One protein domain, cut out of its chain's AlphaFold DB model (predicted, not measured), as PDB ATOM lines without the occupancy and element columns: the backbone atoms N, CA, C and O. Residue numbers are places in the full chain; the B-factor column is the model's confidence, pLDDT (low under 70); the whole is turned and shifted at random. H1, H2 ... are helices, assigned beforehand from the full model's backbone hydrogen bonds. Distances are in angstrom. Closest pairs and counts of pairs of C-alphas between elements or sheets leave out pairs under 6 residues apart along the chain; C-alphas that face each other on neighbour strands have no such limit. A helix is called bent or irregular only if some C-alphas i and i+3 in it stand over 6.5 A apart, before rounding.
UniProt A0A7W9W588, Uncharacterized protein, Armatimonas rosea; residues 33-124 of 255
ATOM      1  N   GLU A  33      -9.243  25.189  26.318       78.06
ATOM      2  CA  GLU A  33      -8.828  26.349  27.102       78.06
ATOM      3  C   GLU A  33      -7.391  26.113  27.582       78.06
ATOM      4  O   GLU A  33      -7.133  25.224  28.393       78.06
ATOM      5  N   ARG A  34      -6.443  26.905  27.063       79.38
ATOM      6  CA  ARG A  34      -5.002  26.843  27.376       79.38
ATOM      7  C   ARG A  34      -4.719  26.712  28.877       79.38
ATOM      8  O   ARG A  34      -3.808  25.984  29.264       79.38
ATOM      9  N   THR A  35      -5.528  27.362  29.710       83.62
ATOM     10  CA  THR A  35      -5.478  27.259  31.172       83.62
ATOM     11  C   THR A  35      -5.661  25.818  31.654       83.62
ATOM     12  O   THR A  35      -4.817  25.327  32.394       83.62
ATOM     13  N   GLY A  36      -6.681  25.098  31.178       87.56
ATOM     14  CA  GLY A  36      -6.970  23.729  31.619       87.56
ATOM     15  C   GLY A  36      -5.874  22.725  31.249       87.56
ATOM     16  O   GLY A  36      -5.571  21.818  32.025       87.56
ATOM     17  N   VAL A  37      -5.217  22.907  30.097       88.00
ATOM     18  CA  VAL A  37      -4.073  22.065  29.696       88.00
ATOM     19  C   VAL A  37      -2.886  22.291  30.628       88.00
ATOM     20  O   VAL A  37      -2.303  21.329  31.119       88.00
ATOM     21  N   ILE A  38      -2.551  23.552  30.910       89.50
ATOM     22  CA  ILE A  38      -1.452  23.905  31.818       89.50
ATOM     23  C   ILE A  38      -1.727  23.369  33.224       89.50
ATOM     24  O   ILE A  38      -0.859  22.733  33.813       89.50
ATOM     25  N   GLU A  39      -2.937  23.574  33.741       92.88
ATOM     26  CA  GLU A  39      -3.368  23.054  35.039       92.88
ATOM     27  C   GLU A  39      -3.249  21.525  35.114       92.88
ATOM     28  O   GLU A  39      -2.732  20.995  36.098       92.88
ATOM     29  N   THR A  40      -3.656  20.817  34.054       93.19
ATOM     30  CA  THR A  40      -3.555  19.349  33.963       93.19
ATOM     31  C   THR A  40      -2.102  18.882  33.934       93.19
ATOM     32  O   THR A  40      -1.742  17.937  34.635       93.19
ATOM     33  N   LEU A  41      -1.254  19.539  33.138       92.44
ATOM     34  CA  LEU A  41       0.167  19.207  33.047       92.44
ATOM     35  C   LEU A  41       0.868  19.447  34.381       92.44
ATOM     36  O   LEU A  41       1.531  18.553  34.893       92.44
ATOM     37  N   VAL A  42       0.688  20.626  34.971       93.06
ATOM     38  CA  VAL A  42       1.343  21.014  36.227       93.06
ATOM     39  C   VAL A  42       0.839  20.180  37.411       93.06
ATOM     40  O   VAL A  42       1.621  19.894  38.315       93.06
ATOM     41  N   GLY A  43      -0.421  19.739  37.404       94.25
ATOM     42  CA  GLY A  43      -0.975  18.841  38.424       94.25
ATOM     43  C   GLY A  43      -0.629  17.356  38.238       94.25
ATOM     44  O   GLY A  43      -0.903  16.553  39.129       94.25
ATOM     45  N   SER A  44      -0.042  16.964  37.102       95.25
ATOM     46  CA  SER A  44       0.265  15.562  36.805       95.25
ATOM     47  C   SER A  44       1.477  15.062  37.609       95.25
ATOM     48  O   SER A  44       2.540  15.681  37.521       95.25
ATOM     49  N   PRO A  45       1.401  13.903  38.303       94.50
ATOM     50  CA  PRO A  45       2.563  13.294  38.970       94.50
ATOM     51  C   PRO A  45       3.730  13.002  38.024       94.50
ATOM     52  O   PRO A  45       4.868  12.894  38.464       94.50
ATOM     53  N   ASN A  46       3.444  12.848  36.731       93.44
ATOM     54  CA  ASN A  46       4.434  12.522  35.711       93.44
ATOM     55  C   ASN A  46       4.959  13.770  34.984       93.44
ATOM     56  O   ASN A  46       5.582  13.637  33.932       93.44
ATOM     57  N   CYS A  47       4.657  14.976  35.477       91.50
ATOM     58  CA  CYS A  47       5.168  16.213  34.899       91.50
ATOM     59  C   CYS A  47       6.689  16.291  35.103       91.50
ATOM     60  O   CYS A  47       7.130  16.268  36.256       91.50
ATOM     61  N   PRO A  48       7.495  16.379  34.029       89.50
ATOM     62  CA  PRO A  48       8.939  16.540  34.163       89.50
ATOM     63  C   PRO A  48       9.293  17.794  34.991       89.50
ATOM     64  O   PRO A  48       8.610  18.811  34.838       89.50
ATOM     65  N   PRO A  49      10.324  17.768  35.862       86.75
ATOM     66  CA  PRO A  49      10.637  18.884  36.766       86.75
ATOM     67  C   PRO A  49      10.895  20.229  36.069       86.75
ATOM     68  O   PRO A  49      10.514  21.285  36.579       86.75
ATOM     69  N   ASP A  50      11.517  20.199  34.895       84.81
ATOM     70  CA  ASP A  50      11.790  21.349  34.033       84.81
ATOM     71  C   ASP A  50      10.491  21.969  33.491       84.81
ATOM     72  O   ASP A  50      10.260  23.172  33.649       84.81
ATOM     73  N   ILE A  51       9.589  21.137  32.958       87.12
ATOM     74  CA  ILE A  51       8.260  21.554  32.486       87.12
ATOM     75  C   ILE A  51       7.412  22.076  33.647       87.12
ATOM     76  O   ILE A  51       6.765  23.120  33.532       87.12
ATOM     77  N   TYR A  52       7.440  21.374  34.779       89.62
ATOM     78  CA  TYR A  52       6.743  21.767  35.994       89.62
ATOM     79  C   TYR A  52       7.198  23.158  36.443       89.62
ATOM     80  O   TYR A  52       6.367  24.047  36.621       89.62
ATOM     81  N   THR A  53       8.509  23.384  36.563       87.06
ATOM     82  CA  THR A  53       9.071  24.664  37.023       87.06
ATOM     83  C   THR A  53       8.731  25.801  36.062       87.06
ATOM     84  O   THR A  53       8.350  26.888  36.500       87.06
ATOM     85  N   ALA A  54       8.793  25.539  34.754       85.25
ATOM     86  CA  ALA A  54       8.449  26.501  33.713       85.25
ATOM     87  C   ALA A  54       6.967  26.917  33.722       85.25
ATOM     88  O   ALA A  54       6.650  28.090  33.508       85.25
ATOM     89  N   LEU A  55       6.053  25.971  33.950       88.56
ATOM     90  CA  LEU A  55       4.607  26.207  33.884       88.56
ATOM     91  C   LEU A  55       3.980  26.561  35.239       88.56
ATOM     92  O   LEU A  55       2.896  27.146  35.274       88.56
ATOM     93  N   PHE A  56       4.652  26.275  36.355       89.62
ATOM     94  CA  PHE A  56       4.144  26.532  37.703       89.62
ATOM     95  C   PHE A  56       3.648  27.966  37.934       89.62
ATOM     96  O   PHE A  56       2.570  28.110  38.512       89.62
ATOM     97  N   PRO A  57       4.329  29.043  37.476       86.88
ATOM     98  CA  PRO A  57       3.834  30.408  37.678       86.88
ATOM     99  C   PRO A  57       2.442  30.670  37.084       86.88
ATOM    100  O   PRO A  57       1.775  31.619  37.493       86.88
ATOM    101  N   LEU A  58       2.008  29.846  36.127       85.88
ATOM    102  CA  LEU A  58       0.724  29.960  35.436       85.88
ATOM    103  C   LEU A  58      -0.393  29.174  36.135       85.88
ATOM    104  O   LEU A  58      -1.551  29.566  36.040       85.88
ATOM    105  N   ALA A  59      -0.048  28.085  36.827       90.12
ATOM    106  CA  ALA A  59      -0.986  27.215  37.543       90.12
ATOM    107  C   ALA A  59      -0.443  26.800  38.929       90.12
ATOM    108  O   ALA A  59      -0.309  25.609  39.228       90.12
ATOM    109  N   PRO A  60      -0.120  27.766  39.810       90.38
ATOM    110  CA  PRO A  60       0.575  27.481  41.065       90.38
ATOM    111  C   PRO A  60      -0.271  26.650  42.033       90.38
ATOM    112  O   PRO A  60       0.269  25.843  42.783       90.38
ATOM    113  N   ASN A  61      -1.600  26.799  42.008       90.00
ATOM    114  CA  ASN A  61      -2.487  26.004  42.857       90.00
ATOM    115  C   ASN A  61      -2.417  24.516  42.491       90.00
ATOM    116  O   ASN A  61      -2.275  23.685  43.380       90.00
ATOM    117  N   GLN A  62      -2.480  24.180  41.202       94.00
ATOM    118  CA  GLN A  62      -2.365  22.803  40.725       94.00
ATOM    119  C   GLN A  62      -0.963  22.247  40.958       94.00
ATOM    120  O   GLN A  62      -0.833  21.081  41.315       94.00
ATOM    121  N   GLY A  63       0.070  23.085  40.837       92.38
ATOM    122  CA  GLY A  63       1.441  22.668  41.118       92.38
ATOM    123  C   GLY A  63       1.644  22.298  42.579       92.38
ATOM    124  O   GLY A  63       2.123  21.214  42.883       92.38
ATOM    125  N   LEU A  64       1.183  23.145  43.502       90.88
ATOM    126  CA  LEU A  64       1.259  22.862  44.940       90.88
ATOM    127  C   LEU A  64       0.433  21.636  45.362       90.88
ATOM    128  O   LEU A  64       0.706  21.055  46.409       90.88
ATOM    129  N   LEU A  65      -0.565  21.248  44.563       91.31
ATOM    130  CA  LEU A  65      -1.366  20.037  44.754       91.31
ATOM    131  C   LEU A  65      -0.805  18.815  44.010       91.31
ATOM    132  O   LEU A  65      -1.385  17.732  44.109       91.31
ATOM    133  N   ASN A  66       0.296  18.959  43.270       93.62
ATOM    134  CA  ASN A  66       0.901  17.858  42.538       93.62
ATOM    135  C   ASN A  66       1.423  16.800  43.533       93.62
ATOM    136  O   ASN A  66       2.264  17.113  44.377       93.62
ATOM    137  N   PRO A  67       0.981  15.533  43.446       92.06
ATOM    138  CA  PRO A  67       1.393  14.493  44.389       92.06
ATOM    139  C   PRO A  67       2.879  14.110  44.285       92.06
ATOM    140  O   PRO A  67       3.407  13.513  45.220       92.06
ATOM    141  N   ALA A  68       3.569  14.462  43.194       91.12
ATOM    142  CA  ALA A  68       5.019  14.301  43.065       91.12
ATOM    143  C   ALA A  68       5.813  15.408  43.781       91.12
ATOM    144  O   ALA A  68       7.018  15.265  43.982       91.12
ATOM    145  N   TRP A  69       5.154  16.482  44.230       86.81
ATOM    146  CA  TRP A  69       5.806  17.614  44.890       86.81
ATOM    147  C   TRP A  69       6.711  17.211  46.068       86.81
ATOM    148  O   TRP A  69       7.863  17.644  46.085       86.81
ATOM    149  N   PRO A  70       6.290  16.345  47.016       86.88
ATOM    150  CA  PRO A  70       7.165  15.921  48.108       86.88
ATOM    151  C   PRO A  70       8.417  15.177  47.629       86.88
ATOM    152  O   PRO A  70       9.465  15.295  48.260       86.88
ATOM    153  N   LEU A  71       8.327  14.438  46.516       87.38
ATOM    154  CA  LEU A  71       9.458  13.697  45.957       87.38
ATOM    155  C   LEU A  71      10.527  14.656  45.433       87.38
ATOM    156  O   LEU A  71      11.693  14.498  45.786       87.38
ATOM    157  N   PHE A  72      10.124  15.710  44.715       86.00
ATOM    158  CA  PHE A  72      11.053  16.744  44.250       86.00
ATOM    159  C   PHE A  72      11.834  17.376  45.409       86.00
ATOM    160  O   PHE A  72      13.025  17.649  45.291       86.00
ATOM    161  N   LEU A  73      11.195  17.572  46.566       84.25
ATOM    162  CA  LEU A  73      11.851  18.162  47.737       84.25
ATOM    163  C   LEU A  73      12.857  17.223  48.406       84.25
ATOM    164  O   LEU A  73      13.878  17.691  48.910       84.25
ATOM    165  N   ILE A  74      12.579  15.917  48.417       83.81
ATOM    166  CA  ILE A  74      13.466  14.905  49.011       83.81
ATOM    167  C   ILE A  74      14.727  14.717  48.162       83.81
ATOM    168  O   ILE A  74      15.800  14.478  48.713       83.81
ATOM    169  N   GLU A  75      14.633  14.888  46.842       82.50
ATOM    170  CA  GLU A  75      15.773  14.751  45.925       82.50
ATOM    171  C   GLU A  75      16.854  15.839  46.098       82.50
ATOM    172  O   GLU A  75      17.905  15.768  45.462       82.50
ATOM    173  N   GLY A  76      16.664  16.796  47.018       65.50
ATOM    174  CA  GLY A  76      17.688  17.675  47.601       65.50
ATOM    175  C   GLY A  76      18.253  18.754  46.671       65.50
ATOM    176  O   GLY A  76      18.413  19.900  47.084       65.50
ATOM    177  N   GLN A  77      18.518  18.422  45.411       79.44
ATOM    178  CA  GLN A  77      19.036  19.338  44.393       79.44
ATOM    179  C   GLN A  77      17.957  20.314  43.919       79.44
ATOM    180  O   GLN A  77      18.236  21.500  43.763       79.44
ATOM    181  N   PHE A  78      16.708  19.851  43.825       83.25
ATOM    182  CA  PHE A  78      15.590  20.641  43.315       83.25
ATOM    183  C   PHE A  78      15.431  21.988  44.037       83.25
ATOM    184  O   PHE A  78      15.370  23.033  43.399       83.25
ATOM    185  N   LEU A  79      15.459  22.003  45.376       84.25
ATOM    186  CA  LEU A  79      15.333  23.231  46.178       84.25
ATOM    187  C   LEU A  79      16.407  24.284  45.866       84.25
ATOM    188  O   LEU A  79      16.131  25.480  45.957       84.25
ATOM    189  N   HIS A  80      17.623  23.850  45.533       84.38
ATOM    190  CA  HIS A  80      18.735  24.740  45.200       84.38
ATOM    191  C   HIS A  80      18.668  25.262  43.762       84.38
ATOM    192  O   HIS A  80      19.251  26.307  43.469       84.38
ATOM    193  N   GLU A  81      17.954  24.550  42.893       86.62
ATOM    194  CA  GLU A  81      17.747  24.892  41.486       86.62
ATOM    195  C   GLU A  81      16.530  25.798  41.275       86.62
ATOM    196  O   GLU A  81      16.467  26.525  40.281       86.62
ATOM    197  N   LEU A  82      15.590  25.812  42.226       88.00
ATOM    198  CA  LEU A  82      14.433  26.695  42.171       88.00
ATOM    199  C   LEU A  82      14.857  28.163  42.155       88.00
ATOM    200  O   LEU A  82      15.520  28.680  43.063       88.00
ATOM    201  N   ASP A  83      14.388  28.879  41.139       88.69
ATOM    202  CA  ASP A  83      14.608  30.308  41.076       88.69
ATOM    203  C   ASP A  83      13.813  31.055  42.170       88.69
ATOM    204  O   ASP A  83      12.828  30.593  42.758       88.69
ATOM    205  N   ARG A  84      14.247  32.285  42.456       88.44
ATOM    206  CA  ARG A  84      13.633  33.106  43.509       88.44
ATOM    207  C   ARG A  84      12.196  33.521  43.187       88.44
ATOM    208  O   ARG A  84      11.444  33.808  44.118       88.44
ATOM    209  N   ALA A  85      11.829  33.622  41.913       85.38
ATOM    210  CA  ALA A  85      10.487  34.005  41.485       85.38
ATOM    211  C   ALA A  85       9.496  32.849  41.688       85.38
ATOM    212  O   ALA A  85       8.378  33.082  42.157       85.38
ATOM    213  N   PHE A  86       9.922  31.614  41.437       89.81
ATOM    214  CA  PHE A  86       9.196  30.395  41.757       89.81
ATOM    215  C   PHE A  86       8.952  30.299  43.269       89.81
ATOM    216  O   PHE A  86       7.804  30.187  43.709       89.81
ATOM    217  N   ILE A  87      10.008  30.441  44.081       92.69
ATOM    218  CA  ILE A  87       9.893  30.388  45.549       92.69
ATOM    219  C   ILE A  87       8.965  31.495  46.059       92.69
ATOM    220  O   ILE A  87       8.083  31.242  46.882       92.69
ATOM    221  N   ALA A  88       9.122  32.719  45.547       89.12
ATOM    222  CA  ALA A  88       8.225  33.820  45.878       89.12
ATOM    223  C   ALA A  88       6.775  33.499  45.516       89.12
ATOM    224  O   ALA A  88       5.875  33.863  46.265       89.12
ATOM    225  N   THR A  89       6.549  32.834  44.381       89.25
ATOM    226  CA  THR A  89       5.213  32.413  43.963       89.25
ATOM    227  C   THR A  89       4.631  31.458  44.983       89.25
ATOM    228  O   THR A  89       3.595  31.795  45.540       89.25
ATOM    229  N   CYS A  90       5.328  30.374  45.329       91.62
ATOM    230  CA  CYS A  90       4.888  29.447  46.374       91.62
ATOM    231  C   CYS A  90       4.526  30.186  47.670       91.62
ATOM    232  O   CYS A  90       3.388  30.131  48.111       91.62
ATOM    233  N   LEU A  91       5.430  31.009  48.210       91.69
ATOM    234  CA  LEU A  91       5.211  31.747  49.463       91.69
ATOM    235  C   LEU A  91       4.005  32.713  49.452       91.69
ATOM    236  O   LEU A  91       3.612  33.207  50.509       91.69
ATOM    237  N   ARG A  92       3.427  33.024  48.282       90.12
ATOM    238  CA  ARG A  92       2.182  33.803  48.154       90.12
ATOM    239  C   ARG A  92       0.918  32.951  48.223       90.12
ATOM    240  O   ARG A  92      -0.153  33.524  48.400       90.12
ATOM    241  N   HIS A  93       1.004  31.636  48.068       90.00
ATOM    242  CA  HIS A  93      -0.154  30.751  48.039       90.00
ATOM    243  C   HIS A  93      -0.343  30.057  49.385       90.00
ATOM    244  O   HIS A  93       0.508  29.286  49.821       90.00
ATOM    245  N   GLY A  94      -1.515  30.252  49.995       86.81
ATOM    246  CA  GLY A  94      -1.875  29.611  51.265       86.81
ATOM    247  C   GLY A  94      -1.879  28.076  51.244       86.81
ATOM    248  O   GLY A  94      -1.830  27.472  52.305       86.81
ATOM    249  N   ASN A  95      -1.880  27.449  50.062       88.44
ATOM    250  CA  ASN A  95      -1.826  25.991  49.902       88.44
ATOM    251  C   ASN A  95      -0.397  25.430  49.884       88.44
ATOM    252  O   ASN A  95      -0.206  24.242  49.634       88.44
ATOM    253  N   THR A  96       0.621  26.262  50.109       92.12
ATOM    254  CA  THR A  96       2.003  25.782  50.140       92.12
ATOM    255  C   THR A  96       2.194  24.791  51.277       92.12
ATOM    256  O   THR A  96       1.859  25.080  52.426       92.12
ATOM    257  N   THR A  97       2.741  23.624  50.945       91.38
ATOM    258  CA  THR A  97       2.939  22.500  51.869       91.38
ATOM    259  C   THR A  97       3.892  22.855  53.009       91.38
ATOM    260  O   THR A  97       4.916  23.499  52.765       91.38
ATOM    261  N   SER A  98       3.627  22.356  54.220       92.12
ATOM    262  CA  SER A  98       4.504  22.559  55.383       92.12
ATOM    263  C   SER A  98       5.930  22.065  55.140       92.12
ATOM    264  O   SER A  98       6.862  22.811  55.407       92.12
ATOM    265  N   THR A  99       6.113  20.888  54.531       90.00
ATOM    266  CA  THR A  99       7.440  20.315  54.233       90.00
ATOM    267  C   THR A  99       8.316  21.255  53.399       90.00
ATOM    268  O   THR A  99       9.489  21.458  53.706       90.00
ATOM    269  N   PHE A 100       7.744  21.892  52.372       91.94
ATOM    270  CA  PHE A 100       8.460  22.896  51.580       91.94
ATOM    271  C   PHE A 100       8.838  24.121  52.412       91.94
ATOM    272  O   PHE A 100       9.967  24.602  52.354       91.94
ATOM    273  N   LEU A 101       7.891  24.628  53.201       93.94
ATOM    274  CA  LEU A 101       8.102  25.814  54.027       93.94
ATOM    275  C   LEU A 101       9.167  25.564  55.098       93.94
ATOM    276  O   LEU A 101      10.032  26.414  55.295       93.94
ATOM    277  N   GLU A 102       9.147  24.394  55.734       93.19
ATOM    278  CA  GLU A 102      10.152  23.937  56.697       93.19
ATOM    279  C   GLU A 102      11.550  23.947  56.074       93.19
ATOM    280  O   GLU A 102      12.456  24.567  56.638       93.19
ATOM    281  N   ALA A 103      11.710  23.380  54.873       91.50
ATOM    282  CA  ALA A 103      12.975  23.421  54.141       91.50
ATOM    283  C   ALA A 103      13.432  24.865  53.857       91.50
ATOM    284  O   ALA A 103      14.607  25.210  54.020       91.50
ATOM    285  N   LEU A 104      12.496  25.751  53.504       93.69
ATOM    286  CA  LEU A 104      12.801  27.155  53.244       93.69
ATOM    287  C   LEU A 104      13.174  27.952  54.500       93.69
ATOM    288  O   LEU A 104      13.852  28.969  54.363       93.69
ATOM    289  N   THR A 105      12.817  27.526  55.718       94.69
ATOM    290  CA  THR A 105      13.163  28.273  56.950       94.69
ATOM    291  C   THR A 105      14.672  28.431  57.174       94.69
ATOM    292  O   THR A 105      15.094  29.374  57.852       94.69
ATOM    293  N   SER A 106      15.479  27.557  56.569       91.06
ATOM    294  CA  SER A 106      16.947  27.584  56.615       91.06
ATOM    295  C   SER A 106      17.584  28.105  55.318       91.06
ATOM    296  O   SER A 106      18.794  28.009  55.132       91.06
ATOM    297  N   HIS A 107      16.786  28.673  54.409       92.94
ATOM    298  CA  HIS A 107      17.264  29.152  53.116       92.94
ATOM    299  C   HIS A 107      18.285  30.307  53.271       92.94
ATOM    300  O   HIS A 107      18.046  31.235  54.053       92.94
ATOM    301  N   PRO A 108      19.390  30.334  52.493       89.31
ATOM    302  CA  PRO A 108      20.465  31.327  52.650       89.31
ATOM    303  C   PRO A 108      20.017  32.769  52.375       89.31
ATOM    304  O   PRO A 108      20.595  33.734  52.875       89.31
ATOM    305  N   VAL A 109      18.968  32.941  51.571       87.88
ATOM    306  CA  VAL A 109      18.361  34.253  51.326       87.88
ATOM    307  C   VAL A 109      17.395  34.585  52.465       87.88
ATOM    308  O   VAL A 109      16.286  34.058  52.519       87.88
ATOM    309  N   GLY A 110      17.793  35.509  53.342       86.69
ATOM    310  CA  GLY A 110      17.089  35.780  54.602       86.69
ATOM    311  C   GLY A 110      15.611  36.182  54.485       86.69
ATOM    312  O   GLY A 110      14.834  35.860  55.384       86.69
ATOM    313  N   TRP A 111      15.187  36.845  53.399       84.44
ATOM    314  CA  TRP A 111      13.767  37.186  53.213       84.44
ATOM    315  C   TRP A 111      12.907  35.956  52.886       84.44
ATOM    316  O   TRP A 111      11.766  35.901  53.335       84.44
ATOM    317  N   ILE A 112      13.457  34.960  52.178       90.31
ATOM    318  CA  ILE A 112      12.769  33.694  51.870       90.31
ATOM    319  C   ILE A 112      12.543  32.918  53.163       90.31
ATOM    320  O   ILE A 112      11.407  32.593  53.497       90.31
ATOM    321  N   ALA A 113      13.611  32.713  53.939       90.12
ATOM    322  CA  ALA A 113      13.545  32.018  55.221       90.12
ATOM    323  C   ALA A 113      12.555  32.654  56.196       90.12
ATOM    324  O   ALA A 113      11.832  31.970  56.919       90.12
ATOM    325  N   ARG A 114      12.502  33.985  56.206       84.81
ATOM    326  CA  ARG A 114      11.545  34.736  57.011       84.81
ATOM    327  C   ARG A 114      10.114  34.541  56.526       84.81
ATOM    328  O   ARG A 114       9.275  34.180  57.339       84.81
ATOM    329  N   ALA A 115       9.850  34.757  55.240       87.50
ATOM    330  CA  ALA A 115       8.514  34.599  54.675       87.50
ATOM    331  C   ALA A 115       7.971  33.177  54.888       87.50
ATOM    332  O   ALA A 115       6.798  33.024  55.203       87.50
ATOM    333  N   ALA A 116       8.829  32.155  54.805       92.25
ATOM    334  CA  ALA A 116       8.461  30.775  55.109       92.25
ATOM    335  C   ALA A 116       8.042  30.590  56.577       92.25
ATOM    336  O   ALA A 116       6.955  30.085  56.839       92.25
ATOM    337  N   ARG A 117       8.845  31.080  57.538       91.38
ATOM    338  CA  ARG A 117       8.507  31.062  58.980       91.38
ATOM    339  C   ARG A 117       7.214  31.802  59.321       91.38
ATOM    340  O   ARG A 117       6.657  31.587  60.383       91.38
ATOM    341  N   GLN A 118       6.797  32.707  58.451       88.50
ATOM    342  CA  GLN A 118       5.650  33.591  58.605       88.50
ATOM    343  C   GLN A 118       4.447  33.136  57.750       88.50
ATOM    344  O   GLN A 118       3.449  33.846  57.609       88.50
ATOM    345  N   HIS A 119       4.531  31.953  57.145       94.88
ATOM    346  CA  HIS A 119       3.497  31.446  56.259       94.88
ATOM    347  C   HIS A 119       2.330  30.839  57.044       94.88
ATOM    348  O   HIS A 119       2.545  30.070  57.982       94.88
ATOM    349  N   VAL A 120       1.095  31.113  56.610       90.81
ATOM    350  CA  VAL A 120      -0.147  30.697  57.291       90.81
ATOM    351  C   VAL A 120      -0.223  29.184  57.533       90.81
ATOM    352  O   VAL A 120      -0.707  28.750  58.569       90.81
ATOM    353  N   THR A 121       0.321  28.367  56.627       92.06
ATOM    354  CA  THR A 121       0.394  26.906  56.809       92.06
ATOM    355  C   THR A 121       1.239  26.485  58.016       92.06
ATOM    356  O   THR A 121       0.929  25.472  58.632       92.06
ATOM    357  N   LEU A 122       2.311  27.218  58.344       90.81
ATOM    358  CA  LEU A 122       3.189  26.875  59.469       90.81
ATOM    359  C   LEU A 122       2.732  27.509  60.781       90.81
ATOM    360  O   LEU A 122       2.744  26.843  61.812       90.81
ATOM    361  N   VAL A 123       2.364  28.793  60.758       89.50
ATOM    362  CA  VAL A 123       2.047  29.544  61.988       89.50
ATOM    363  C   VAL A 123       0.556  29.644  62.288       89.50
ATOM    364  O   VAL A 123       0.183  30.089  63.368       89.50
ATOM    365  N   GLY A 124      -0.300  29.215  61.362       91.56
ATOM    366  CA  GLY A 124      -1.739  29.412  61.450       91.56
ATOM    367  C   GLY A 124      -2.172  30.816  61.029       91.56
ATOM    368  O   GLY A 124      -1.422  31.582  60.422       91.56
TER     369      GLY A 124
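Overview. This is residues 33 to 124 of the 255 residues of an uncharacterized protein of Armatimonas rosea (UniProt A0A7W9W588). Nine short helices are wound in stacked turns along the longest axis, with H1 at one end, then H2 and H3, then H4, H5 and H6, and at the other end the hairpin of H7 and H8 with H9 beside H7. H6 lies in the middle, between H2 and H3 on one hand and H8 on the other. The printed part has 92 residues with nine named helices, H1 to H9 in order, and no named strand: the class is all helix, packed part aligned, part crossed. It is compact, with a radius of gyration of the C-alphas of 12.6 A and spans of 37 by 26 by 20 A.

Arrangement. Begin with H1, residues 34 to 43, which touches H2, residues 49 to 58, opposite ways at a steep tilt of 47 degrees; their closest C-alphas, of Val 42 and Tyr 52, are 5.5 A apart. H1 also touches H3, residues 60 to 64, closest at the C-alphas of Gly 43 and Gln 62, 4.8 A apart. Next, H4, residues 69 to 74, is close but not clearly touching H5, residues 78 to 81, with the closest C-alphas, of Phe 72 and Phe 78, 6.1 A apart. H6, residues 84 to 92, touches H2 the same way at a steep tilt of 55 degrees, closest at the C-alphas of Pro 57 and Phe 86, 6.7 A apart. H7, residues 98 to 104, and H8, residues 110 to 117, form a hairpin of helices that touch, opposite ways at a shallow tilt of 17 degrees; the closest C-alphas, of Leu 101 and Ala 116, are 5.1 A apart. H8 touches H6 too, the same way at a shallow tilt of 28 degrees, closest at the C-alphas of Leu 91 and Ala 116, 6.6 A apart. H9, residues 120 to 123, only just touches H7, with 3 pairs of C-alphas within 8 A, the closest those of Ser 98 and Leu 122, 6.1 A apart. Every O i to N i+4 pair is within hydrogen-bond range in H1, H3, H4, H6, H7 and H8; in H2 4 of 6 are, and H5 and H9 are too short for such a pair.

Along the chain. Find C-alpha 34 at (-5.002, 26.843, 27.376); from there H1 runs 14.2 A to C-alpha 43. H2, 14.9 A long, is irregular: C-alphas 54 and 57 are 7.2 A apart. H6 runs 12.4 A from C-alpha 84 at (13.633, 33.106, 43.509), and H8 runs 10.7 A. H3, H4, H5 and H7 measure 6.1, 9.1, 5.1 and 9.7 A. H9, 5.3 A long, ends at C-alpha 123, (2.047, 29.544, 61.988).

Size, cuts and confidence. Look at Glu 33 and Ser 106, whose C-alphas are the two farthest apart, at 39.2 A. The printed part has no cut, and each link between successive helices is tight. The mean pLDDT of the printed part is 89.0, and residue 76 is the one under 70.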